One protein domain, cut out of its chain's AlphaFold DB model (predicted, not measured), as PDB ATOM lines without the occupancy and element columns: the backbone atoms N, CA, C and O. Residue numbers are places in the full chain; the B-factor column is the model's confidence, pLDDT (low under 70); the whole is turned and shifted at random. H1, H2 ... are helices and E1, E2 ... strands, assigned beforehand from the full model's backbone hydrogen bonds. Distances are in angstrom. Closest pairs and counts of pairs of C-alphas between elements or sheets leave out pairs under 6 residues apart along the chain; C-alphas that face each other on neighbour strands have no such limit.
ATOM      1  N   ARG A  17      13.742 158.737   7.206       95.38
ATOM      2  CA  ARG A  17      15.114 159.217   7.446       95.38
ATOM      3  C   ARG A  17      15.789 159.590   6.136       95.38
ATOM      4  O   ARG A  17      16.531 160.569   6.081       95.38
ATOM      5  N   THR A  18      15.546 158.822   5.072       94.44
ATOM      6  CA  THR A  18      16.052 159.167   3.737       94.44
ATOM      7  C   THR A  18      15.375 160.430   3.198       94.44
ATOM      8  O   THR A  18      16.077 161.292   2.673       94.44
ATOM      9  N   ALA A  19      14.056 160.581   3.372       94.94
ATOM     10  CA  ALA A  19      13.332 161.790   2.963       94.94
ATOM     11  C   ALA A  19      13.906 163.039   3.647       94.94
ATOM     12  O   ALA A  19      14.301 163.991   2.974       94.94
ATOM     13  N   GLN A  20      14.072 162.985   4.971       94.69
ATOM     14  CA  GLN A  20      14.636 164.078   5.762       94.69
ATOM     15  C   GLN A  20      16.065 164.431   5.329       94.69
ATOM     16  O   GLN A  20      16.376 165.603   5.123       94.69
ATOM     17  N   LYS A  21      16.939 163.430   5.138       93.12
ATOM     18  CA  LYS A  21      18.332 163.645   4.698       93.12
ATOM     19  C   LYS A  21      18.442 164.280   3.308       93.12
ATOM     20  O   LYS A  21      19.486 164.848   2.999       93.12
ATOM     21  N   LEU A  22      17.411 164.152   2.474       92.38
ATOM     22  CA  LEU A  22      17.345 164.741   1.136       92.38
ATOM     23  C   LEU A  22      16.535 166.049   1.092       92.38
ATOM     24  O   LEU A  22      16.385 166.614   0.013       92.38
ATOM     25  N   GLY A  23      16.015 166.530   2.228       92.62
ATOM     26  CA  GLY A  23      15.160 167.721   2.274       92.62
ATOM     27  C   GLY A  23      13.816 167.536   1.559       92.62
ATOM     28  O   GLY A  23      13.241 168.502   1.067       92.62
ATOM     29  N   LEU A  24      13.336 166.296   1.457       93.06
ATOM     30  CA  LEU A  24      12.088 165.939   0.788       93.06
ATOM     31  C   LEU A  24      10.922 165.924   1.781       93.06
ATOM     32  O   LEU A  24      11.112 165.668   2.971       93.06
ATOM     33  N   SER A  25       9.698 166.119   1.277       93.75
ATOM     34  CA  SER A  25       8.490 165.866   2.072       93.75
ATOM     35  C   SER A  25       8.477 164.420   2.577       93.75
ATOM     36  O   SER A  25       8.835 163.494   1.843       93.75
ATOM     37  N   LEU A  26       7.999 164.210   3.808       92.31
ATOM     38  CA  LEU A  26       7.750 162.869   4.346       92.31
ATOM     39  C   LEU A  26       6.712 162.099   3.512       92.31
ATOM     40  O   LEU A  26       6.728 160.872   3.501       92.31
ATOM     41  N   ASP A  27       5.889 162.789   2.718       91.00
ATOM     42  CA  ASP A  27       4.992 162.159   1.747       91.00
ATOM     43  C   ASP A  27       5.726 161.477   0.580       91.00
ATOM     44  O   ASP A  27       5.113 160.748  -0.198       91.00
ATOM     45  N   LEU A  28       7.036 161.668   0.432       90.75
ATOM     46  CA  LEU A  28       7.843 160.891  -0.510       90.75
ATOM     47  C   LEU A  28       8.437 159.631   0.131       90.75
ATOM     48  O   LEU A  28       9.006 158.812  -0.584       90.75
ATOM     49  N   ALA A  29       8.279 159.410   1.439       89.69
ATOM     50  CA  ALA A  29       8.603 158.132   2.072       89.69
ATOM     51  C   ALA A  29       7.514 157.097   1.739       89.69
ATOM     52  O   ALA A  29       6.564 156.882   2.492       89.69
ATOM     53  N   VAL A  30       7.626 156.487   0.559       91.25
ATOM     54  CA  VAL A  30       6.632 155.547   0.016       91.25
ATOM     55  C   VAL A  30       6.995 154.082   0.251       91.25
ATOM     56  O   VAL A  30       6.246 153.214  -0.177       91.25
ATOM     57  N   GLY A  31       8.106 153.798   0.934       93.12
ATOM     58  CA  GLY A  31       8.554 152.437   1.232       93.12
ATOM     59  C   GLY A  31       9.524 151.877   0.192       93.12
ATOM     60  O   GLY A  31       9.882 152.539  -0.783       93.12
ATOM     61  N   ASP A  32       9.989 150.652   0.428       95.75
ATOM     62  CA  ASP A  32      10.835 149.925  -0.521       95.75
ATOM     63  C   ASP A  32      10.006 149.373  -1.691       95.75
ATOM     64  O   ASP A  32       8.906 148.866  -1.478       95.75
ATOM     65  N   GLY A  33      10.525 149.446  -2.918       95.06
ATOM     66  CA  GLY A  33       9.802 149.006  -4.116       95.06
ATOM     67  C   GLY A  33       9.513 147.504  -4.163       95.06
ATOM     68  O   GLY A  33       8.638 147.081  -4.915       95.06
ATOM     69  N   ALA A  34      10.197 146.689  -3.354       96.00
ATOM     70  CA  ALA A  34       9.940 145.253  -3.278       96.00
ATOM     71  C   ALA A  34       8.515 144.906  -2.799       96.00
ATOM     72  O   ALA A  34       8.047 143.806  -3.077       96.00
ATOM     73  N   TYR A  35       7.776 145.828  -2.165       97.50
ATOM     74  CA  TYR A  35       6.357 145.602  -1.849       97.50
ATOM     75  C   TYR A  35       5.476 145.443  -3.098       97.50
ATOM     76  O   TYR A  35       4.459 144.753  -3.042       97.50
ATOM     77  N   LEU A  36       5.898 145.966  -4.258       96.75
ATOM     78  CA  LEU A  36       5.232 145.726  -5.544       96.75
ATOM     79  C   LEU A  36       5.240 144.252  -5.975       96.75
ATOM     80  O   LEU A  36       4.465 143.893  -6.860       96.75
ATOM     81  N   LEU A  37       6.035 143.385  -5.334       96.69
ATOM     82  CA  LEU A  37       5.956 141.933  -5.530       96.69
ATOM     83  C   LEU A  37       4.548 141.380  -5.249       96.69
ATOM     84  O   LEU A  37       4.163 140.367  -5.817       96.69
ATOM     85  N   ARG A  38       3.739 142.077  -4.440       96.38
ATOM     86  CA  ARG A  38       2.331 141.731  -4.180       96.38
ATOM     87  C   ARG A  38       1.380 142.038  -5.345       96.38
ATOM     88  O   ARG A  38       0.199 141.718  -5.263       96.38
ATOM     89  N   LYS A  39       1.855 142.708  -6.401       96.88
ATOM     90  CA  LYS A  39       1.077 143.067  -7.603       96.88
ATOM     91  C   LYS A  39       1.523 142.296  -8.850       96.88
ATOM     92  O   LYS A  39       1.143 142.667  -9.958       96.88
ATOM     93  N   VAL A  40       2.339 141.256  -8.681       94.31
ATOM     94  CA  VAL A  40       2.806 140.384  -9.765       94.31
ATOM     95  C   VAL A  40       2.533 138.926  -9.415       94.31
ATOM     96  O   VAL A  40       2.510 138.559  -8.242       94.31
ATOM     97  N   ASP A  41       2.349 138.097 -10.439       92.94
ATOM     98  CA  ASP A  41       2.214 136.657 -10.258       92.94
ATOM     99  C   ASP A  41       3.584 136.057  -9.943       92.94
ATOM    100  O   ASP A  41       4.535 136.183 -10.719       92.94
ATOM    101  N   LEU A  42       3.689 135.427  -8.776       92.69
ATOM    102  CA  LEU A  42       4.927 134.839  -8.283       92.69
ATOM    103  C   LEU A  42       4.886 133.314  -8.370       92.69
ATOM    104  O   LEU A  42       3.816 132.713  -8.249       92.69
ATOM    105  N   PRO A  43       6.050 132.665  -8.532       86.00
ATOM    106  CA  PRO A  43       6.119 131.219  -8.449       86.00
ATOM    107  C   PRO A  43       5.765 130.773  -7.025       86.00
ATOM    108  O   PRO A  43       6.275 131.326  -6.051       86.00
ATOM    109  N   VAL A  44       4.894 129.770  -6.903       85.88
ATOM    110  CA  VAL A  44       4.434 129.238  -5.612       85.88
ATOM    111  C   VAL A  44       5.167 127.922  -5.331       85.88
ATOM    112  O   VAL A  44       5.202 127.056  -6.210       85.88
ATOM    113  N   PRO A  45       5.770 127.743  -4.144       88.69
ATOM    114  CA  PRO A  45       6.420 126.486  -3.794       88.69
ATOM    115  C   PRO A  45       5.382 125.375  -3.582       88.69
ATOM    116  O   PRO A  45       4.266 125.629  -3.136       88.69
ATOM    117  N   LEU A  46       5.772 124.129  -3.861       85.25
ATOM    118  CA  LEU A  46       4.915 122.956  -3.636       85.25
ATOM    119  C   LEU A  46       4.641 122.712  -2.148       85.25
ATOM    120  O   LEU A  46       3.545 122.306  -1.777       85.25
ATOM    121  N   GLU A  47       5.641 122.974  -1.307       89.06
ATOM    122  CA  GLU A  47       5.580 122.766   0.134       89.06
ATOM    123  C   GLU A  47       6.209 123.952   0.867       89.06
ATOM    124  O   GLU A  47       7.163 124.578   0.388       89.06
ATOM    125  N   LYS A  48       5.664 124.245   2.049       92.56
ATOM    126  CA  LYS A  48       6.183 125.248   2.976       92.56
ATOM    127  C   LYS A  48       6.574 124.538   4.264       92.56
ATOM    128  O   LYS A  48       5.720 123.938   4.904       92.56
ATOM    129  N   SER A  49       7.858 124.578   4.607       93.31
ATOM    130  CA  SER A  49       8.391 123.910   5.793       93.31
ATOM    131  C   SER A  49       9.697 124.550   6.255       93.31
ATOM    132  O   SER A  49      10.508 124.998   5.439       93.31
ATOM    133  N   GLY A  50       9.935 124.526   7.563       95.56
ATOM    134  CA  GLY A  50      11.241 124.830   8.137       95.56
ATOM    135  C   GLY A  50      11.659 126.299   8.048       95.56
ATOM    136  O   GLY A  50      10.878 127.196   7.722       95.56
ATOM    137  N   ILE A  51      12.922 126.547   8.391       98.25
ATOM    138  CA  ILE A  51      13.470 127.891   8.594       98.25
ATOM    139  C   ILE A  51      14.564 128.164   7.566       98.25
ATOM    140  O   ILE A  51      15.414 127.309   7.319       98.25
ATOM    141  N   GLY A  52      14.554 129.364   6.988       98.44
ATOM    142  CA  GLY A  52      15.608 129.846   6.095       98.44
ATOM    143  C   GLY A  52      16.599 130.777   6.793       98.44
ATOM    144  O   GLY A  52      16.230 131.496   7.721       98.44
ATOM    145  N   PHE A  53      17.843 130.816   6.321       98.69
ATOM    146  CA  PHE A  53      18.837 131.819   6.689       98.69
ATOM    147  C   PHE A  53      19.349 132.571   5.459       98.69
ATOM    148  O   PHE A  53      19.831 131.959   4.504       98.69
ATOM    149  N   ILE A  54      19.275 133.904   5.507       98.62
ATOM    150  CA  ILE A  54      19.693 134.799   4.421       98.62
ATOM    151  C   ILE A  54      20.809 135.727   4.932       98.62
ATOM    152  O   ILE A  54      20.525 136.755   5.562       98.62
ATOM    153  N   PRO A  55      22.094 135.421   4.692       97.69
ATOM    154  CA  PRO A  55      23.170 136.345   5.022       97.69
ATOM    155  C   PRO A  55      23.156 137.556   4.087       97.69
ATOM    156  O   PRO A  55      22.600 137.544   2.989       97.69
ATOM    157  N   HIS A  56      23.838 138.627   4.485       96.12
ATOM    158  CA  HIS A  56      24.109 139.714   3.558       96.12
ATOM    159  C   HIS A  56      25.051 139.221   2.439       96.12
ATOM    160  O   HIS A  56      26.002 138.496   2.714       96.12
ATOM    161  N   HIS A  57      24.876 139.675   1.189       93.56
ATOM    162  CA  HIS A  57      25.663 139.181   0.038       93.56
ATOM    163  C   HIS A  57      27.193 139.216   0.237       93.56
ATOM    164  O   HIS A  57      27.911 138.371  -0.280       93.56
ATOM    165  N   ARG A  58      27.722 140.197   0.982       91.00
ATOM    166  CA  ARG A  58      29.168 140.263   1.311       91.00
ATOM    167  C   ARG A  58      29.570 139.317   2.431       91.00
ATOM    168  O   ARG A  58      30.735 138.957   2.532       91.00
ATOM    169  N   SER A  59      28.626 138.974   3.298       93.56
ATOM    170  CA  SER A  59      28.847 138.030   4.385       93.56
ATOM    171  C   SER A  59      28.982 136.603   3.880       93.56
ATOM    172  O   SER A  59      29.662 135.806   4.524       93.56
ATOM    173  N   GLU A  60      28.415 136.306   2.707       93.62
ATOM    174  CA  GLU A  60      28.609 135.034   2.007       93.62
ATOM    175  C   GLU A  60      30.088 134.713   1.747       93.62
ATOM    176  O   GLU A  60      30.459 133.550   1.683       93.62
ATOM    177  N   ASP A  61      30.952 135.729   1.666       90.69
ATOM    178  CA  ASP A  61      32.378 135.540   1.385       90.69
ATOM    179  C   ASP A  61      33.203 135.205   2.651       90.69
ATOM    180  O   ASP A  61      34.377 134.836   2.552       90.69
ATOM    181  N   TYR A  62      32.627 135.360   3.851       90.50
ATOM    182  CA  TYR A  62      33.334 135.109   5.114       90.50
ATOM    183  C   TYR A  62      33.208 133.664   5.582       90.50
ATOM    184  O   TYR A  62      34.156 133.123   6.149       90.50
ATOM    185  N   ILE A  63      32.054 133.035   5.377       93.69
ATOM    186  CA  ILE A  63      31.731 131.713   5.915       93.69
ATOM    187  C   ILE A  63      31.146 130.859   4.804       93.69
ATOM    188  O   ILE A  63      30.443 131.345   3.928       93.69
ATOM    189  N   ASP A  64      31.419 129.563   4.877       94.38
ATOM    190  CA  ASP A  64      30.689 128.567   4.105       94.38
ATOM    191  C   ASP A  64      29.306 128.375   4.735       94.38
ATOM    192  O   ASP A  64      29.115 127.541   5.625       94.38
ATOM    193  N   TRP A  65      28.380 129.255   4.364       96.25
ATOM    194  CA  TRP A  65      27.045 129.274   4.948       96.25
ATOM    195  C   TRP A  65      26.227 128.052   4.575       96.25
ATOM    196  O   TRP A  65      25.433 127.630   5.406       96.25
ATOM    197  N   GLN A  66      26.444 127.469   3.393       96.94
ATOM    198  CA  GLN A  66      25.764 126.243   2.987       96.94
ATOM    199  C   GLN A  66      26.053 125.132   4.000       96.94
ATOM    200  O   GLN A  66      25.137 124.680   4.679       96.94
ATOM    201  N   SER A  67      27.333 124.800   4.210       96.50
ATOM    202  CA  SER A  67      27.723 123.762   5.173       96.50
ATOM    203  C   SER A  67      27.262 124.079   6.599       96.50
ATOM    204  O   SER A  67      26.799 123.188   7.305       96.50
ATOM    205  N   LEU A  68      27.362 125.341   7.035       97.12
ATOM    206  CA  LEU A  68      26.943 125.728   8.385       97.12
ATOM    207  C   LEU A  68      25.430 125.581   8.592       97.12
ATOM    208  O   LEU A  68      25.003 125.175   9.672       97.12
ATOM    209  N   CYS A  69      24.632 125.942   7.586       98.06
ATOM    210  CA  CYS A  69      23.176 125.866   7.647       98.06
ATOM    211  C   CYS A  69      22.686 124.417   7.525       98.06
ATOM    212  O   CYS A  69      21.804 124.029   8.290       98.06
ATOM    213  N   ASP A  70      23.314 123.598   6.674       97.81
ATOM    214  CA  ASP A  70      23.026 122.162   6.569       97.81
ATOM    215  C   ASP A  70      23.236 121.462   7.923       97.81
ATOM    216  O   ASP A  70      22.341 120.779   8.422       97.81
ATOM    217  N   ASP A  71      24.363 121.738   8.592       96.81
ATOM    218  CA  ASP A  71      24.661 121.241   9.945       96.81
ATOM    219  C   ASP A  71      23.685 121.760  11.018       96.81
ATOM    220  O   ASP A  71      23.587 121.184  12.106       96.81
ATOM    221  N   ALA A  72      23.018 122.885  10.758       97.19
ATOM    222  CA  ALA A  72      22.027 123.488  11.644       97.19
ATOM    223  C   ALA A  72      20.596 122.998  11.368       97.19
ATOM    224  O   ALA A  72      19.696 123.332  12.138       97.19
ATOM    225  N   GLY A  73      20.366 122.255  10.277       97.44
ATOM    226  CA  GLY A  73      19.018 121.941   9.798       97.44
ATOM    227  C   GLY A  73      18.238 123.184   9.348       97.44
ATOM    228  O   GLY A  73      17.017 123.230   9.476       97.44
ATOM    229  N   ILE A  74      18.939 124.213   8.869       98.00
ATOM    230  CA  ILE A  74      18.371 125.480   8.396       98.00
ATOM    231  C   ILE A  74      18.663 125.598   6.902       98.00
ATOM    232  O   ILE A  74      19.747 125.258   6.440       98.00
ATOM    233  N   LYS A  75      17.710 126.100   6.121       98.25
ATOM    234  CA  LYS A  75      17.902 126.284   4.682       98.25
ATOM    235  C   LYS A  75      18.746 127.526   4.417       98.25
ATOM    236  O   LYS A  75      18.306 128.637   4.697       98.25
ATOM    237  N   PHE A  76      19.932 127.371   3.836       98.38
ATOM    238  CA  PHE A  76      20.675 128.516   3.311       98.38
ATOM    239  C   PHE A  76      19.972 129.093   2.073       98.38
ATOM    240  O   PHE A  76      19.553 128.354   1.183       98.38
ATOM    241  N   ILE A  77      19.847 130.419   2.015       98.38
ATOM    242  CA  ILE A  77      19.305 131.151   0.869       98.38
ATOM    243  C   ILE A  77      20.298 132.261   0.510       98.38
ATOM    244  O   ILE A  77      20.530 133.179   1.301       98.38
ATOM    245  N   SER A  78      20.890 132.191  -0.683       97.50
ATOM    246  CA  SER A  78      21.865 133.184  -1.142       97.50
ATOM    247  C   SER A  78      21.157 134.408  -1.715       97.50
ATOM    248  O   SER A  78      20.228 134.291  -2.509       97.50
ATOM    249  N   ALA A  79      21.646 135.607  -1.394       91.31
ATOM    250  CA  ALA A  79      21.166 136.835  -2.026       91.31
ATOM    251  C   ALA A  79      21.758 137.046  -3.437       91.31
ATOM    252  O   ALA A  79      21.440 138.036  -4.094       91.31
ATOM    253  N   LYS A  80      22.664 136.160  -3.877       94.00
ATOM    254  CA  LYS A  80      23.339 136.207  -5.183       94.00
ATOM    255  C   LYS A  80      22.700 135.288  -6.229       94.00
ATOM    256  O   LYS A  80      23.106 135.345  -7.388       94.00
ATOM    257  N   GLN A  81      21.759 134.429  -5.832       95.62
ATOM    258  CA  GLN A  81      21.065 133.524  -6.751       95.62
ATOM    259  C   GLN A  81      20.042 134.280  -7.627       95.62
ATOM    260  O   GLN A  81      19.709 135.428  -7.309       95.62
ATOM    261  N   PRO A  82      19.546 133.676  -8.724       96.19
ATOM    262  CA  PRO A  82      18.476 134.258  -9.534       96.19
ATOM    263  C   PRO A  82      17.256 134.646  -8.691       96.19
ATOM    264  O   PRO A  82      16.957 134.008  -7.678       96.19
ATOM    265  N   VAL A  83      16.551 135.706  -9.092       93.94
ATOM    266  CA  VAL A  83      15.461 136.267  -8.280       93.94
ATOM    267  C   VAL A  83      14.305 135.278  -8.128       93.94
ATOM    268  O   VAL A  83      13.755 135.150  -7.040       93.94
ATOM    269  N   GLU A  84      13.989 134.518  -9.171       94.25
ATOM    270  CA  GLU A  84      12.955 133.486  -9.161       94.25
ATOM    271  C   GLU A  84      13.301 132.370  -8.167       94.25
ATOM    272  O   GLU A  84      12.465 131.991  -7.344       94.25
ATOM    273  N   ASP A  85      14.557 131.915  -8.170       95.56
ATOM    274  CA  ASP A  85      15.052 130.900  -7.237       95.56
ATOM    275  C   ASP A  85      15.043 131.423  -5.797       95.56
ATOM    276  O   ASP A  85      14.714 130.692  -4.864       95.56
ATOM    277  N   PHE A  86      15.417 132.691  -5.591       96.75
ATOM    278  CA  PHE A  86      15.350 133.347  -4.283       96.75
ATOM    279  C   PHE A  86      13.917 133.392  -3.758       96.75
ATOM    280  O   PHE A  86      13.671 133.000  -2.618       96.75
ATOM    281  N   LEU A  87      12.964 133.821  -4.587       96.88
ATOM    282  CA  LEU A  87      11.553 133.920  -4.215       96.88
ATOM    283  C   LEU A  87      10.941 132.546  -3.926       96.88
ATOM    284  O   LEU A  87      10.186 132.413  -2.963       96.88
ATOM    285  N   LEU A  88      11.285 131.523  -4.709       96.19
ATOM    286  CA  LEU A  88      10.877 130.140  -4.456       96.19
ATOM    287  C   LEU A  88      11.453 129.608  -3.138       96.19
ATOM    288  O   LEU A  88      10.720 129.064  -2.309       96.19
ATOM    289  N   ALA A  89      12.758 129.785  -2.919       96.81
ATOM    290  CA  ALA A  89      13.421 129.344  -1.699       96.81
ATOM    291  C   ALA A  89      12.852 130.050  -0.463       96.81
ATOM    292  O   ALA A  89      12.572 129.389   0.536       96.81
ATOM    293  N   LEU A  90      12.623 131.359  -0.554       97.44
ATOM    294  CA  LEU A  90      12.054 132.160   0.519       97.44
ATOM    295  C   LEU A  90      10.630 131.709   0.862       97.44
ATOM    296  O   LEU A  90      10.349 131.420   2.021       97.44
ATOM    297  N   GLN A  91       9.749 131.597  -0.136       96.94
ATOM    298  CA  GLN A  91       8.353 131.195   0.077       96.94
ATOM    299  C   GLN A  91       8.210 129.770   0.615       96.94
ATOM    300  O   GLN A  91       7.224 129.476   1.289       96.94
ATOM    301  N   SER A  92       9.187 128.894   0.351       97.06
ATOM    302  CA  SER A  92       9.198 127.535   0.909       97.06
ATOM    303  C   SER A  92       9.469 127.490   2.418       97.06
ATOM    304  O   SER A  92       9.321 126.431   3.019       97.06
ATOM    305  N   CYS A  93       9.858 128.604   3.047       97.81
ATOM    306  CA  CYS A  93      10.143 128.673   4.478       97.81
ATOM    307  C   CYS A  93       8.934 129.159   5.286       97.81
ATOM    308  O   CYS A  93       8.213 130.072   4.887       97.81
ATOM    309  N   GLU A  94       8.752 128.604   6.482       97.50
ATOM    310  CA  GLU A  94       7.769 129.078   7.463       97.50
ATOM    311  C   GLU A  94       8.181 130.409   8.094       97.50
ATOM    312  O   GLU A  94       7.328 131.239   8.402       97.50
ATOM    313  N   LYS A  95       9.490 130.611   8.255       98.12
ATOM    314  CA  LYS A  95      10.116 131.798   8.842       98.12
ATOM    315  C   LYS A  95      11.551 131.921   8.338       98.12
ATOM    316  O   LYS A  95      12.166 130.916   7.977       98.12
ATOM    317  N   VAL A  96      12.113 133.127   8.356       98.62
ATOM    318  CA  VAL A  96      13.520 133.344   7.987       98.62
ATOM    319  C   VAL A  96      14.311 134.148   9.009       98.62
ATOM    320  O   VAL A  96      13.845 135.141   9.551       98.62
ATOM    321  N   VAL A  97      15.556 133.754   9.239       98.69
ATOM    322  CA  VAL A  97      16.563 134.554   9.940       98.69
ATOM    323  C   VAL A  97      17.386 135.287   8.882       98.69
ATOM    324  O   VAL A  97      17.835 134.671   7.919       98.69
ATOM    325  N   THR A  98      17.586 136.598   8.998       98.50
ATOM    326  CA  THR A  98      18.202 137.360   7.901       98.50
ATOM    327  C   THR A  98      19.105 138.499   8.360       98.50
ATOM    328  O   THR A  98      18.740 139.326   9.193       98.50
ATOM    329  N   GLU A  99      20.294 138.562   7.763       98.00
ATOM    330  CA  GLU A  99      21.197 139.717   7.801       98.00
ATOM    331  C   GLU A  99      21.027 140.602   6.546       98.00
ATOM    332  O   GLU A  99      21.473 141.754   6.489       98.00
ATOM    333  N   ALA A 100      20.365 140.089   5.507       97.12
ATOM    334  CA  ALA A 100      20.042 140.852   4.313       97.12
ATOM    335  C   ALA A 100      18.769 141.682   4.527       97.12
ATOM    336  O   ALA A 100      17.669 141.142   4.638       97.12
ATOM    337  N   MET A 101      18.896 143.012   4.482       96.75
ATOM    338  CA  MET A 101      17.740 143.918   4.598       96.75
ATOM    339  C   MET A 101      16.672 143.633   3.535       96.75
ATOM    340  O   MET A 101      15.497 143.574   3.862       96.75
ATOM    341  N   HIS A 102      17.065 143.388   2.279       96.31
ATOM    342  CA  HIS A 102      16.099 143.006   1.240       96.31
ATOM    343  C   HIS A 102      15.513 141.608   1.469       96.31
ATOM    344  O   HIS A 102      14.375 141.380   1.090       96.31
ATOM    345  N   GLY A 103      16.229 140.704   2.149       97.44
ATOM    346  CA  GLY A 103      15.644 139.444   2.607       97.44
ATOM    347  C   GLY A 103      14.487 139.679   3.580       97.44
ATOM    348  O   GLY A 103      13.433 139.080   3.413       97.44
ATOM    349  N   ALA A 104      14.643 140.613   4.526       98.19
ATOM    350  CA  ALA A 104      13.571 141.009   5.444       98.19
ATOM    351  C   ALA A 104      12.410 141.715   4.727       98.19
ATOM    352  O   ALA A 104      11.259 141.364   4.948       98.19
ATOM    353  N   ILE A 105      12.700 142.670   3.837       98.19
ATOM    354  CA  ILE A 105      11.674 143.415   3.088       98.19
ATOM    355  C   ILE A 105      10.831 142.471   2.220       98.19
ATOM    356  O   ILE A 105       9.607 142.559   2.226       98.19
ATOM    357  N   VAL A 106      11.472 141.560   1.482       98.00
ATOM    358  CA  VAL A 106      10.756 140.610   0.618       98.00
ATOM    359  C   VAL A 106       9.977 139.600   1.462       98.00
ATOM    360  O   VAL A 106       8.822 139.324   1.148       98.00
ATOM    361  N   ALA A 107      10.551 139.096   2.560       98.19
ATOM    362  CA  ALA A 107       9.830 138.224   3.487       98.19
ATOM    363  C   ALA A 107       8.583 138.920   4.054       98.19
ATOM    364  O   ALA A 107       7.495 138.352   4.033       98.19
ATOM    365  N   ASP A 108       8.714 140.181   4.468       98.44
ATOM    366  CA  ASP A 108       7.609 140.987   4.976       98.44
ATOM    367  C   ASP A 108       6.523 141.245   3.923       98.44
ATOM    368  O   ASP A 108       5.338 141.157   4.241       98.44
ATOM    369  N   ALA A 109       6.901 141.512   2.669       97.88
ATOM    370  CA  ALA A 109       5.960 141.688   1.563       97.88
ATOM    371  C   ALA A 109       5.166 140.402   1.272       97.88
ATOM    372  O   ALA A 109       3.951 140.462   1.069       97.88
ATOM    373  N   LEU A 110       5.839 139.246   1.315       96.94
ATOM    374  CA  LEU A 110       5.261 137.916   1.082       96.94
ATOM    375  C   LEU A 110       4.669 137.264   2.341       96.94
ATOM    376  O   LEU A 110       4.242 136.112   2.299       96.94
ATOM    377  N   ARG A 111       4.617 138.002   3.454       97.06
ATOM    378  CA  ARG A 111       4.014 137.579   4.732       97.06
ATOM    379  C   ARG A 111       4.674 136.338   5.335       97.06
ATOM    380  O   ARG A 111       4.018 135.466   5.900       97.06
ATOM    381  N   ILE A 112       5.997 136.276   5.232       98.00
ATOM    382  CA  ILE A 112       6.850 135.260   5.849       98.00
ATOM    383  C   ILE A 112       7.510 135.913   7.067       98.00
ATOM    384  O   ILE A 112       8.288 136.852   6.887       98.00
ATOM    385  N   PRO A 113       7.200 135.470   8.301       98.12
ATOM    386  CA  PRO A 113       7.826 136.005   9.502       98.12
ATOM    387  C   PRO A 113       9.350 135.993   9.396       98.12
ATOM    388  O   PRO A 113       9.943 135.042   8.877       98.12
ATOM    389  N   TRP A 114       9.996 137.043   9.894       98.50
ATOM    390  CA  TRP A 114      11.444 137.182   9.768       98.50
ATOM    391  C   TRP A 114      12.106 137.675  11.051       98.50
ATOM    392  O   TRP A 114      11.487 138.348  11.867       98.50
ATOM    393  N   ILE A 115      13.374 137.318  11.244       98.56
ATOM    394  CA  ILE A 115      14.173 137.662  12.424       98.56
ATOM    395  C   ILE A 115      15.437 138.386  11.949       98.56
ATOM    396  O   ILE A 115      16.253 137.784  11.240       98.56
ATOM    397  N   PRO A 116      15.626 139.668  12.295       98.19
ATOM    398  CA  PRO A 116      16.818 140.407  11.904       98.19
ATOM    399  C   PRO A 116      18.034 140.009  12.742       98.19
ATOM    400  O   PRO A 116      18.023 140.084  13.973       98.19
ATOM    401  N   VAL A 117      19.129 139.682  12.061       98.06
ATOM    402  CA  VAL A 117      20.422 139.420  12.698       98.06
ATOM    403  C   VAL A 117      21.527 140.308  12.139       98.06
ATOM    404  O   VAL A 117      21.470 140.789  11.007       98.06
ATOM    405  N   LYS A 118      22.567 140.508  12.944       96.88
ATOM    406  CA  LYS A 118      23.810 141.195  12.581       96.88
ATOM    407  C   LYS A 118      24.951 140.199  12.612       96.88
ATOM    408  O   LYS A 118      25.132 139.530  13.621       96.88
ATOM    409  N   PHE A 119      25.755 140.141  11.557       95.12
ATOM    410  CA  PHE A 119      26.960 139.313  11.540       95.12
ATOM    411  C   PHE A 119      28.196 140.123  11.141       95.12
ATOM    412  O   PHE A 119      29.208 140.123  11.836       95.12
ATOM    413  N   SER A 120      28.130 140.861  10.037       91.69
ATOM    414  CA  SER A 120      29.245 141.634   9.508       91.69
ATOM    415  C   SER A 120      29.496 142.918  10.311       91.69
ATOM    416  O   SER A 120      28.565 143.684  10.560       91.69
ATOM    417  N   PRO A 121      30.763 143.284  10.583       85.56
ATOM    418  CA  PRO A 121      31.116 144.602  11.119       85.56
ATOM    419  C   PRO A 121      30.669 145.763  10.218       85.56
ATOM    420  O   PRO A 121      30.491 146.891  10.680       85.56
ATOM    421  N   ALA A 122      30.478 145.498   8.922       86.00
ATOM    422  CA  ALA A 122      30.011 146.472   7.944       86.00
ATOM    423  C   ALA A 122      28.479 146.635   7.923       86.00
ATOM    424  O   ALA A 122      27.961 147.360   7.066       86.00
ATOM    425  N   PHE A 123      27.756 145.986   8.843       89.44
ATOM    426  CA  PHE A 123      26.310 146.108   8.972       89.44
ATOM    427  C   PHE A 123      25.886 147.577   9.144       89.44
ATOM    428  O   PHE A 123      26.540 148.383   9.818       89.44
ATOM    429  N   ASN A 124      24.791 147.956   8.483       90.56
ATOM    430  CA  ASN A 124      24.311 149.335   8.451       90.56
ATOM    431  C   ASN A 124      22.898 149.436   9.021       90.56
ATOM    432  O   ASN A 124      21.919 149.369   8.280       90.56
ATOM    433  N   GLU A 125      22.821 149.658  10.331       94.00
ATOM    434  CA  GLU A 125      21.555 149.778  11.057       94.00
ATOM    435  C   GLU A 125      20.692 150.948  10.589       94.00
ATOM    436  O   GLU A 125      19.475 150.829  10.563       94.00
ATOM    437  N   GLU A 126      21.285 152.070  10.163       92.69
ATOM    438  CA  GLU A 126      20.502 153.243   9.753       92.69
ATOM    439  C   GLU A 126      19.560 152.933   8.590       92.69
ATOM    440  O   GLU A 126      18.454 153.464   8.541       92.69
ATOM    441  N   LYS A 127      19.990 152.074   7.655       93.06
ATOM    442  CA  LYS A 127      19.143 151.656   6.532       93.06
ATOM    443  C   LYS A 127      17.962 150.809   6.999       93.06
ATOM    444  O   LYS A 127      16.865 150.981   6.478       93.06
ATOM    445  N   TRP A 128      18.203 149.934   7.971       96.81
ATOM    446  CA  TRP A 128      17.182 149.078   8.558       96.81
ATOM    447  C   TRP A 128      16.179 149.877   9.379       96.81
ATOM    448  O   TRP A 128      14.993 149.648   9.216       96.81
ATOM    449  N   TYR A 129      16.618 150.839  10.197       96.75
ATOM    450  CA  TYR A 129      15.687 151.693  10.941       96.75
ATOM    451  C   TYR A 129      14.843 152.570  10.013       96.75
ATOM    452  O   TYR A 129      13.657 152.731  10.249       96.75
ATOM    453  N   ASP A 130      15.421 153.085   8.926       96.31
ATOM    454  CA  ASP A 130      14.670 153.839   7.914       96.31
ATOM    455  C   ASP A 130      13.589 152.981   7.227       96.31
ATOM    456  O   ASP A 130      12.502 153.469   6.939       96.31
ATOM    457  N   PHE A 131      13.873 151.697   6.989       96.44
ATOM    458  CA  PHE A 131      12.877 150.720   6.534       96.44
ATOM    459  C   PHE A 131      11.843 150.392   7.626       96.44
ATOM    460  O   PHE A 131      10.645 150.414   7.370       96.44
ATOM    461  N   ALA A 132      12.284 150.112   8.850       97.06
ATOM    462  CA  ALA A 132      11.397 149.738   9.944       97.06
ATOM    463  C   ALA A 132      10.392 150.853  10.255       97.06
ATOM    464  O   ALA A 132       9.199 150.594  10.369       97.06
ATOM    465  N   GLU A 133      10.849 152.106  10.295       96.50
ATOM    466  CA  GLU A 133       9.990 153.276  10.484       96.50
ATOM    467  C   GLU A 133       8.995 153.459   9.337       96.50
ATOM    468  O   GLU A 133       7.853 153.833   9.589       96.50
ATOM    469  N   SER A 134       9.375 153.166   8.085       95.75
ATOM    470  CA  SER A 134       8.424 153.251   6.969       95.75
ATOM    471  C   SER A 134       7.334 152.182   7.031       95.75
ATOM    472  O   SER A 134       6.246 152.397   6.495       95.75
ATOM    473  N   MET A 135       7.583 151.084   7.748       97.19
ATOM    474  CA  MET A 135       6.650 149.973   7.948       97.19
ATOM    475  C   MET A 135       6.039 149.899   9.355       97.19
ATOM    476  O   MET A 135       5.340 148.934   9.655       97.19
ATOM    477  N   ASN A 136       6.263 150.909  10.207       96.12
ATOM    478  CA  ASN A 136       5.825 150.944  11.611       96.12
ATOM    479  C   ASN A 136       6.277 149.721  12.439       96.12
ATOM    480  O   ASN A 136       5.539 149.209  13.278       96.12
ATOM    481  N   LEU A 137       7.496 149.246  12.191       96.38
ATOM    482  CA  LEU A 137       8.098 148.105  12.872       96.38
ATOM    483  C   LEU A 137       8.968 148.542  14.052       96.38
ATOM    484  O   LEU A 137       9.810 149.432  13.928       96.38
ATOM    485  N   ASN A 138       8.838 147.828  15.170       94.19
ATOM    486  CA  ASN A 138       9.763 147.923  16.295       94.19
ATOM    487  C   ASN A 138      10.883 146.904  16.105       94.19
ATOM    488  O   ASN A 138      10.653 145.700  16.196       94.19
ATOM    489  N   LEU A 139      12.087 147.391  15.816       94.56
ATOM    490  CA  LEU A 139      13.180 146.540  15.372       94.56
ATOM    491  C   LEU A 139      14.282 146.424  16.433       94.56
ATOM    492  O   LEU A 139      14.903 147.416  16.813       94.56
ATOM    493  N   SER A 140      14.553 145.193  16.855       94.44
ATOM    494  CA  SER A 140      15.713 144.790  17.656       94.44
ATOM    495  C   SER A 140      16.518 143.765  16.872       94.44
ATOM    496  O   SER A 140      15.940 142.995  16.118       94.44
ATOM    497  N   PHE A 141      17.839 143.745  17.030       96.12
ATOM    498  CA  PHE A 141      18.696 142.818  16.294       96.12
ATOM    499  C   PHE A 141      19.399 141.858  17.229       96.12
ATOM    500  O   PHE A 141      20.032 142.297  18.191       96.12
ATOM    501  N   GLU A 142      19.433 140.593  16.837       96.31
ATOM    502  CA  GLU A 142      20.323 139.619  17.450       96.31
ATOM    503  C   GLU A 142      21.700 139.648  16.777       96.31
ATOM    504  O   GLU A 142      21.822 139.854  15.567       96.31
ATOM    505  N   THR A 143      22.773 139.478  17.552       97.00
ATOM    506  CA  THR A 143      24.146 139.556  17.025       97.00
ATOM    507  C   THR A 143      24.765 138.169  16.952       97.00
ATOM    508  O   THR A 143      25.023 137.536  17.973       97.00
ATOM    509  N   LEU A 144      25.042 137.712  15.734       96.31
ATOM    510  CA  LEU A 144      25.826 136.513  15.479       96.31
ATOM    511  C   LEU A 144      27.319 136.812  15.696       96.31
ATOM    512  O   LEU A 144      27.794 137.889  15.318       96.31
ATOM    513  N   PRO A 145      28.095 135.874  16.264       93.50
ATOM    514  CA  PRO A 145      29.528 136.066  16.437       93.50
ATOM    515  C   PRO A 145      30.211 136.205  15.070       93.50
ATOM    516  O   PRO A 145      30.095 135.330  14.217       93.50
ATOM    517  N   PHE A 146      30.940 137.302  14.853       91.75
ATOM    518  CA  PHE A 146      31.660 137.513  13.599       91.75
ATOM    519  C   PHE A 146      32.916 136.644  13.523       91.75
ATOM    520  O   PHE A 146      33.747 136.649  14.432       91.75
ATOM    521  N   MET A 147      33.101 135.970  12.392       89.19
ATOM    522  CA  MET A 147      34.332 135.263  12.048       89.19
ATOM    523  C   MET A 147      34.472 135.167  10.529       89.19
ATOM    524  O   MET A 147      33.546 135.480   9.788       89.19
ATOM    525  N   SER A 148      35.637 134.743  10.048       87.62
ATOM    526  CA  SER A 148      35.860 134.511   8.621       87.62
ATOM    527  C   SER A 148      36.789 133.322   8.421       87.62
ATOM    528  O   SER A 148      37.802 133.204   9.106       87.62
ATOM    529  N   LYS A 149      36.469 132.433   7.478       81.56
ATOM    530  CA  LYS A 149      37.345 131.331   7.052       81.56
ATOM    531  C   LYS A 149      38.564 131.859   6.286       81.56
ATOM    532  O   LYS A 149      39.648 131.282   6.380       81.56
ATOM    533  N   THR A 150      38.422 132.981   5.579       75.44
ATOM    534  CA  THR A 150      39.506 133.608   4.814       75.44
ATOM    535  C   THR A 150      40.175 134.731   5.608       75.44
ATOM    536  O   THR A 150      39.519 135.547   6.263       75.44
ATOM    537  N   LYS A 151      41.511 134.781   5.558       75.62
ATOM    538  CA  LYS A 151      42.278 135.912   6.095       75.62
ATOM    539  C   LYS A 151      42.145 137.098   5.150       75.62
ATOM    540  O   LYS A 151      42.095 136.928   3.933       75.62
ATOM    541  N   ALA A 186      38.604 131.294  11.044       84.38
ATOM    542  CA  ALA A 186      37.691 130.785  12.059       84.38
ATOM    543  C   ALA A 186      38.099 129.380  12.533       84.38
ATOM    544  O   ALA A 186      38.312 128.474  11.724       84.38
ATOM    545  N   SER A 187      38.199 129.203  13.848       88.12
ATOM    546  CA  SER A 187      38.403 127.906  14.487       88.12
ATOM    547  C   SER A 187      37.116 127.074  14.485       88.12
ATOM    548  O   SER A 187      36.008 127.603  14.401       88.12
ATOM    549  N   ALA A 188      37.248 125.754  14.646       89.00
ATOM    550  CA  ALA A 188      36.094 124.858  14.749       89.00
ATOM    551  C   ALA A 188      35.164 125.222  15.925       89.00
ATOM    552  O   ALA A 188      33.945 125.113  15.808       89.00
ATOM    553  N   LEU A 189      35.724 125.706  17.042       92.00
ATOM    554  CA  LEU A 189      34.944 126.156  18.197       92.00
ATOM    555  C   LEU A 189      34.132 127.421  17.884       92.00
ATOM    556  O   LEU A 189      32.990 127.533  18.318       92.00
ATOM    557  N   GLU A 190      34.701 128.368  17.136       92.12
ATOM    558  CA  GLU A 190      33.985 129.579  16.718       92.12
ATOM    559  C   GLU A 190      32.848 129.238  15.749       92.12
ATOM    560  O   GLU A 190      31.727 129.694  15.958       92.12
ATOM    561  N   LEU A 191      33.094 128.366  14.764       93.62
ATOM    562  CA  LEU A 191      32.051 127.900  13.841       93.62
ATOM    563  C   LEU A 191      30.919 127.176  14.581       93.62
ATOM    564  O   LEU A 191      29.746 127.413  14.295       93.62
ATOM    565  N   LYS A 192      31.259 126.355  15.583       95.00
ATOM    566  CA  LYS A 192      30.272 125.712  16.456       95.00
ATOM    567  C   LYS A 192      29.411 126.745  17.192       95.00
ATOM    568  O   LYS A 192      28.192 126.613  17.177       95.00
ATOM    569  N   ARG A 193      30.020 127.787  17.772       96.25
ATOM    570  CA  ARG A 193      29.291 128.873  18.457       96.25
ATOM    571  C   ARG A 193      28.386 129.653  17.506       96.25
ATOM    572  O   ARG A 193      27.257 129.948  17.864       96.25
ATOM    573  N   LEU A 194      28.862 129.960  16.296       96.81
ATOM    574  CA  LEU A 194      28.056 130.632  15.273       96.81
ATOM    575  C   LEU A 194      26.810 129.823  14.920       96.81
ATOM    576  O   LEU A 194      25.711 130.370  14.889       96.81
ATOM    577  N   ARG A 195      26.986 128.516  14.706       97.31
ATOM    578  CA  ARG A 195      25.884 127.591  14.446       97.31
ATOM    579  C   ARG A 195      24.901 127.542  15.617       97.31
ATOM    580  O   ARG A 195      23.703 127.645  15.397       97.31
ATOM    581  N   GLU A 196      25.395 127.414  16.847       97.88
ATOM    582  CA  GLU A 196      24.555 127.395  18.055       97.88
ATOM    583  C   GLU A 196      23.741 128.688  18.205       97.88
ATOM    584  O   GLU A 196      22.536 128.617  18.434       97.88
ATOM    585  N   SER A 197      24.355 129.857  17.986       98.06
ATOM    586  CA  SER A 197      23.637 131.139  17.977       98.06
ATOM    587  C   SER A 197      22.588 131.207  16.866       98.06
ATOM    588  O   SER A 197      21.480 131.674  17.110       98.06
ATOM    589  N   LEU A 198      22.897 130.719  15.659       98.06
ATOM    590  CA  LEU A 198      21.937 130.701  14.554       98.06
ATOM    591  C   LEU A 198      20.726 129.809  14.868       98.06
ATOM    592  O   LEU A 198      19.592 130.241  14.678       98.06
ATOM    593  N   VAL A 199      20.957 128.602  15.397       98.19
ATOM    594  CA  VAL A 199      19.888 127.681  15.821       98.19
ATOM    595  C   VAL A 199      19.047 128.296  16.935       98.19
ATOM    596  O   VAL A 199      17.823 128.210  16.885       98.19
ATOM    597  N   GLN A 200      19.681 128.947  17.913       98.19
ATOM    598  CA  GLN A 200      18.982 129.632  18.996       98.19
ATOM    599  C   GLN A 200      18.085 130.754  18.461       98.19
ATOM    600  O   GLN A 200      16.904 130.804  18.798       98.19
ATOM    601  N   PHE A 201      18.614 131.634  17.608       97.88
ATOM    602  CA  PHE A 201      17.838 132.749  17.060       97.88
ATOM    603  C   PHE A 201      16.723 132.275  16.133       97.88
ATOM    604  O   PHE A 201      15.654 132.870  16.134       97.88
ATOM    605  N   ALA A 202      16.912 131.165  15.417       97.12
ATOM    606  CA  ALA A 202      15.865 130.545  14.611       97.12
ATOM    607  C   ALA A 202      14.621 130.139  15.433       97.12
ATOM    608  O   ALA A 202      13.521 130.082  14.881       97.12
ATOM    609  N   GLN A 203      14.748 129.920  16.746       96.75
ATOM    610  CA  GLN A 203      13.606 129.611  17.618       96.75
ATOM    611  C   GLN A 203      12.789 130.842  18.039       96.75
ATOM    612  O   GLN A 203      11.677 130.674  18.528       96.75
ATOM    613  N   LEU A 204      13.293 132.065  17.845       97.00
ATOM    614  CA  LEU A 204      12.580 133.289  18.224       97.00
ATOM    615  C   LEU A 204      11.343 133.514  17.358       97.00
ATOM    616  O   LEU A 204      11.314 133.111  16.196       97.00
ATOM    617  N   ASP A 205      10.339 134.207  17.878       96.69
ATOM    618  CA  ASP A 205       9.205 134.619  17.056       96.69
ATOM    619  C   ASP A 205       9.654 135.611  15.979       96.69
ATOM    620  O   ASP A 205      10.428 136.538  16.226       96.69
ATOM    621  N   GLY A 206       9.187 135.383  14.751       96.56
ATOM    622  CA  GLY A 206       9.439 136.301  13.650       96.56
ATOM    623  C   GLY A 206       8.550 137.534  13.757       96.56
ATOM    624  O   GLY A 206       7.427 137.465  14.255       96.56
ATOM    625  N   ILE A 207       9.040 138.656  13.246       97.44
ATOM    626  CA  ILE A 207       8.272 139.892  13.152       97.44
ATOM    627  C   ILE A 207       7.622 140.018  11.776       97.44
ATOM    628  O   ILE A 207       8.118 139.489  10.780       97.44
ATOM    629  N   LEU A 208       6.495 140.725  11.743       97.81
ATOM    630  CA  LEU A 208       5.776 141.124  10.540       97.81
ATOM    631  C   LEU A 208       5.199 142.521  10.754       97.81
ATOM    632  O   LEU A 208       4.763 142.865  11.852       97.81
ATOM    633  N   SER A 209       5.175 143.314   9.692       97.62
ATOM    634  CA  SER A 209       4.460 144.592   9.669       97.62
ATOM    635  C   SER A 209       2.941 144.379   9.671       97.62
ATOM    636  O   SER A 209       2.455 143.283   9.389       97.62
ATOM    637  N   ASP A 210       2.167 145.420   9.978       97.88
ATOM    638  CA  ASP A 210       0.703 145.357   9.902       97.88
ATOM    639  C   ASP A 210       0.222 145.192   8.447       97.88
ATOM    640  O   ASP A 210       0.615 145.954   7.562       97.88
ATOM    641  N   GLU A 211      -0.665 144.223   8.197       97.56
ATOM    642  CA  GLU A 211      -1.155 143.888   6.850       97.56
ATOM    643  C   GLU A 211      -1.827 145.077   6.148       97.56
ATOM    644  O   GLU A 211      -1.640 145.287   4.948       97.56
ATOM    645  N   ARG A 212      -2.594 145.893   6.883       97.81
ATOM    646  CA  ARG A 212      -3.283 147.054   6.300       97.81
ATOM    647  C   ARG A 212      -2.276 148.123   5.908       97.81
ATOM    648  O   ARG A 212      -2.450 148.790   4.887       97.81
ATOM    649  N   HIS A 213      -1.226 148.291   6.708       97.31
ATOM    650  CA  HIS A 213      -0.132 149.200   6.383       97.31
ATOM    651  C   HIS A 213       0.662 148.721   5.161       97.31
ATOM    652  O   HIS A 213       0.943 149.532   4.277       97.31
ATOM    653  N   VAL A 214       0.937 147.417   5.046       97.69
ATOM    654  CA  VAL A 214       1.559 146.820   3.848       97.69
ATOM    655  C   VAL A 214       0.727 147.074   2.601       97.69
ATOM    656  O   VAL A 214       1.268 147.533   1.592       97.69
ATOM    657  N   GLU A 215      -0.583 146.825   2.654       97.75
ATOM    658  CA  GLU A 215      -1.457 147.057   1.502       97.75
ATOM    659  C   GLU A 215      -1.476 148.543   1.124       97.75
ATOM    660  O   GLU A 215      -1.310 148.888  -0.044       97.75
ATOM    661  N   LYS A 216      -1.557 149.445   2.111       97.06
ATOM    662  CA  LYS A 216      -1.490 150.897   1.880       97.06
ATOM    663  C   LYS A 216      -0.190 151.318   1.187       97.06
ATOM    664  O   LYS A 216      -0.229 152.133   0.264       97.06
ATOM    665  N   VAL A 217       0.955 150.804   1.639       96.62
ATOM    666  CA  VAL A 217       2.270 151.072   1.031       96.62
ATOM    667  C   VAL A 217       2.310 150.542  -0.401       96.62
ATOM    668  O   VAL A 217       2.675 151.279  -1.318       96.62
ATOM    669  N   THR A 218       1.858 149.307  -0.603       97.62
ATOM    670  CA  THR A 218       1.817 148.645  -1.912       97.62
ATOM    671  C   THR A 218       0.955 149.426  -2.905       97.62
ATOM    672  O   THR A 218       1.413 149.744  -4.000       97.62
ATOM    673  N   GLU A 219      -0.268 149.796  -2.524       97.56
ATOM    674  CA  GLU A 219      -1.192 150.555  -3.376       97.56
ATOM    675  C   GLU A 219      -0.654 151.943  -3.719       97.56
ATOM    676  O   GLU A 219      -0.735 152.396  -4.863       97.56
ATOM    677  N   ARG A 220      -0.027 152.616  -2.749       95.88
ATOM    678  CA  ARG A 220       0.614 153.911  -2.989       95.88
ATOM    679  C   ARG A 220       1.732 153.801  -4.025       95.88
ATOM    680  O   ARG A 220       1.804 154.638  -4.924       95.88
ATOM    681  N   GLN A 221       2.591 152.789  -3.911       96.19
ATOM    682  CA  GLN A 221       3.656 152.537  -4.882       96.19
ATOM    683  C   GLN A 221       3.084 152.174  -6.255       96.19
ATOM    684  O   GLN A 221       3.532 152.703  -7.272       96.19
ATOM    685  N   PHE A 222       2.059 151.323  -6.293       96.50
ATOM    686  CA  PHE A 222       1.434 150.892  -7.536       96.50
ATOM    687  C   PHE A 222       0.771 152.059  -8.276       96.50
ATOM    688  O   PHE A 222       0.959 152.207  -9.484       96.50
ATOM    689  N   ALA A 223       0.090 152.958  -7.560       95.25
ATOM    690  CA  ALA A 223      -0.480 154.176  -8.131       95.25
ATOM    691  C   ALA A 223       0.588 155.088  -8.762       95.25
ATOM    692  O   ALA A 223       0.342 155.693  -9.806       95.25
ATOM    693  N   ILE A 224       1.783 155.176  -8.165       94.50
ATOM    694  CA  ILE A 224       2.913 155.911  -8.751       94.50
ATOM    695  C   ILE A 224       3.350 155.248 -10.062       94.50
ATOM    696  O   ILE A 224       3.489 155.939 -11.069       94.50
ATOM    697  N   VAL A 225       3.498 153.920 -10.080       94.12
ATOM    698  CA  VAL A 225       3.859 153.165 -11.292       94.12
ATOM    699  C   VAL A 225       2.836 153.369 -12.414       94.12
ATOM    700  O   VAL A 225       3.236 153.583 -13.558       94.12
ATOM    701  N   GLN A 226       1.533 153.374 -12.113       94.06
ATOM    702  CA  GLN A 226       0.500 153.637 -13.126       94.06
ATOM    703  C   GLN A 226       0.605 155.055 -13.705       94.06
ATOM    704  O   GLN A 226       0.612 155.212 -14.922       94.06
ATOM    705  N   ARG A 227       0.808 156.082 -12.868       92.62
ATOM    706  CA  ARG A 227       0.992 157.464 -13.355       92.62
ATOM    707  C   ARG A 227       2.205 157.605 -14.270       92.62
ATOM    708  O   ARG A 227       2.133 158.307 -15.275       92.62
ATOM    709  N   ILE A 228       3.316 156.945 -13.931       91.44
ATOM    710  CA  ILE A 228       4.508 156.901 -14.792       91.44
ATOM    711  C   ILE A 228       4.128 156.287 -16.141       91.44
ATOM    712  O   ILE A 228       4.386 156.884 -17.181       91.44
ATOM    713  N   LYS A 229       3.472 155.123 -16.131       90.88
ATOM    714  CA  LYS A 229       3.060 154.420 -17.350       90.88
ATOM    715  C   LYS A 229       2.172 155.279 -18.254       90.88
ATOM    716  O   LYS A 229       2.362 155.243 -19.464       90.88
ATOM    717  N   ASP A 230       1.259 156.056 -17.679       90.44
ATOM    718  CA  ASP A 230       0.382 156.967 -18.428       90.44
ATOM    719  C   ASP A 230       1.125 158.194 -18.976       90.44
ATOM    720  O   ASP A 230       0.721 158.756 -19.985       90.44
ATOM    721  N   THR A 231       2.225 158.600 -18.338       86.81
ATOM    722  CA  THR A 231       3.052 159.741 -18.770       86.81
ATOM    723  C   THR A 231       3.993 159.378 -19.927       86.81
ATOM    724  O   THR A 231       4.392 160.249 -20.693       86.81
ATOM    725  N   PHE A 232       4.370 158.098 -20.047       75.50
ATOM    726  CA  PHE A 232       5.282 157.583 -21.079       75.50
ATOM    727  C   PHE A 232       4.573 156.812 -22.211       75.50
ATOM    728  O   PHE A 232       5.247 156.182 -23.030       75.50
ATOM    729  N   ARG A 233       3.238 156.835 -22.248       56.66
ATOM    730  CA  ARG A 233       2.418 156.365 -23.373       56.66
ATOM    731  C   ARG A 233       2.056 157.527 -24.283       56.66
ATOM    732  O   ARG A 233       2.029 157.284 -25.507       56.66
TER     733      ARG A 233
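AT A GLANCE: This is residues 17 to 151 and 186 to 233 of the 233 residues of the protein "Succinoglycan biosynthesis ketolase" of Photobacterium aphoticum (UniProt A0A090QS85). A small slab of three parallel strands, E1 to E3, has H5 and H4 over one face, while H7 grazes the sheet with residues 198 to 202. H2 packs on H5 and on the long helix H8, whose far part sticks out with residues 226 to 233, of which 226 to 231 belong to H8; H6 runs beside H5, with H1 near it. The printed part has 183 residues, with eight named helices and three named strands in the order H1 H2 E1 H3 H4 E2 H5 E3 H6 H7 H8, and its class is mostly helix. The sheet runs E1 E2 E3. The whole is compact, with a radius of gyration of the C-alphas of 17.5 A and spans of 58 by 41 by 29 A.

IN THESE COORDINATES: H1, residues 17 to 21, begins at C-alpha 17 (15.114, 159.217, 7.446). H2 is residues 33 to 39, E1 51 to 54, H3 65 to 70, H4 83 to 91, E2 95 to 98 and H5 101 to 109. E3, residues 114 to 118, is 13.3 A long, and H6, residues 125 to 134, 14.2 A. H7, residues 188 to 202, is 21.0 A long. H8, residues 211 to 231, is 30.4 A long and ends at C-alpha 231 (3.052, 159.741, -18.770).

HOW THE PARTS SIT: E1 and E2 are parallel at 23 degrees, with N 97 and O 52 2.8 A apart; E2 and E3 are parallel at 19 degrees, with N 115 and O 96 2.8 A apart. E1, H3 H4, E2 and E2, H5, E3 are strand-helix-strand units, parallel neighbours joined through helices, with right-handed crossovers. H4 and H5 on one face of the sheet make two layers. H5 has a height over the sheet of 9.1 A and runs along the strands, at 12 degrees to E2 on the local plane. H3 only grazes the sheet, with its residues 65 to 69; H7, with residues 191 to 195 alone, only just touches H3, with 3 pairs of C-alphas within 8 A, the C-alphas of Leu 68 and Arg 195 being closest at 6.4 A. H2 touches H5 at a shallow tilt of 26 degrees, closest at C-alphas 35 and 109, 5.2 A. H8, with residues 214 to 222 alone, touches H2 about perpendicular, closest at C-alphas 218 and 35, 5.5 A. H1 and H6 are close but not clearly touching, C-alphas 17 and 130 being closest at 5.4 A. Every O i to N i+4 pair is within hydrogen-bond range in H1 and H3 to H8; H2 has 0 of 3, but 4 of 4 O i to N i+3 pairs.

THE WHOLE: The C-alphas of Leu 189 and Arg 233 are farthest apart, at 60.8 A. Residues 152 to 185 are not printed; C-alphas 151 and 186 are 9.1 A apart across the cut. The links H1 to H2, H2 to E1 and H3 to H4 are long. The mean pLDDT of the printed part is 94.5, and residue 233 is under 70.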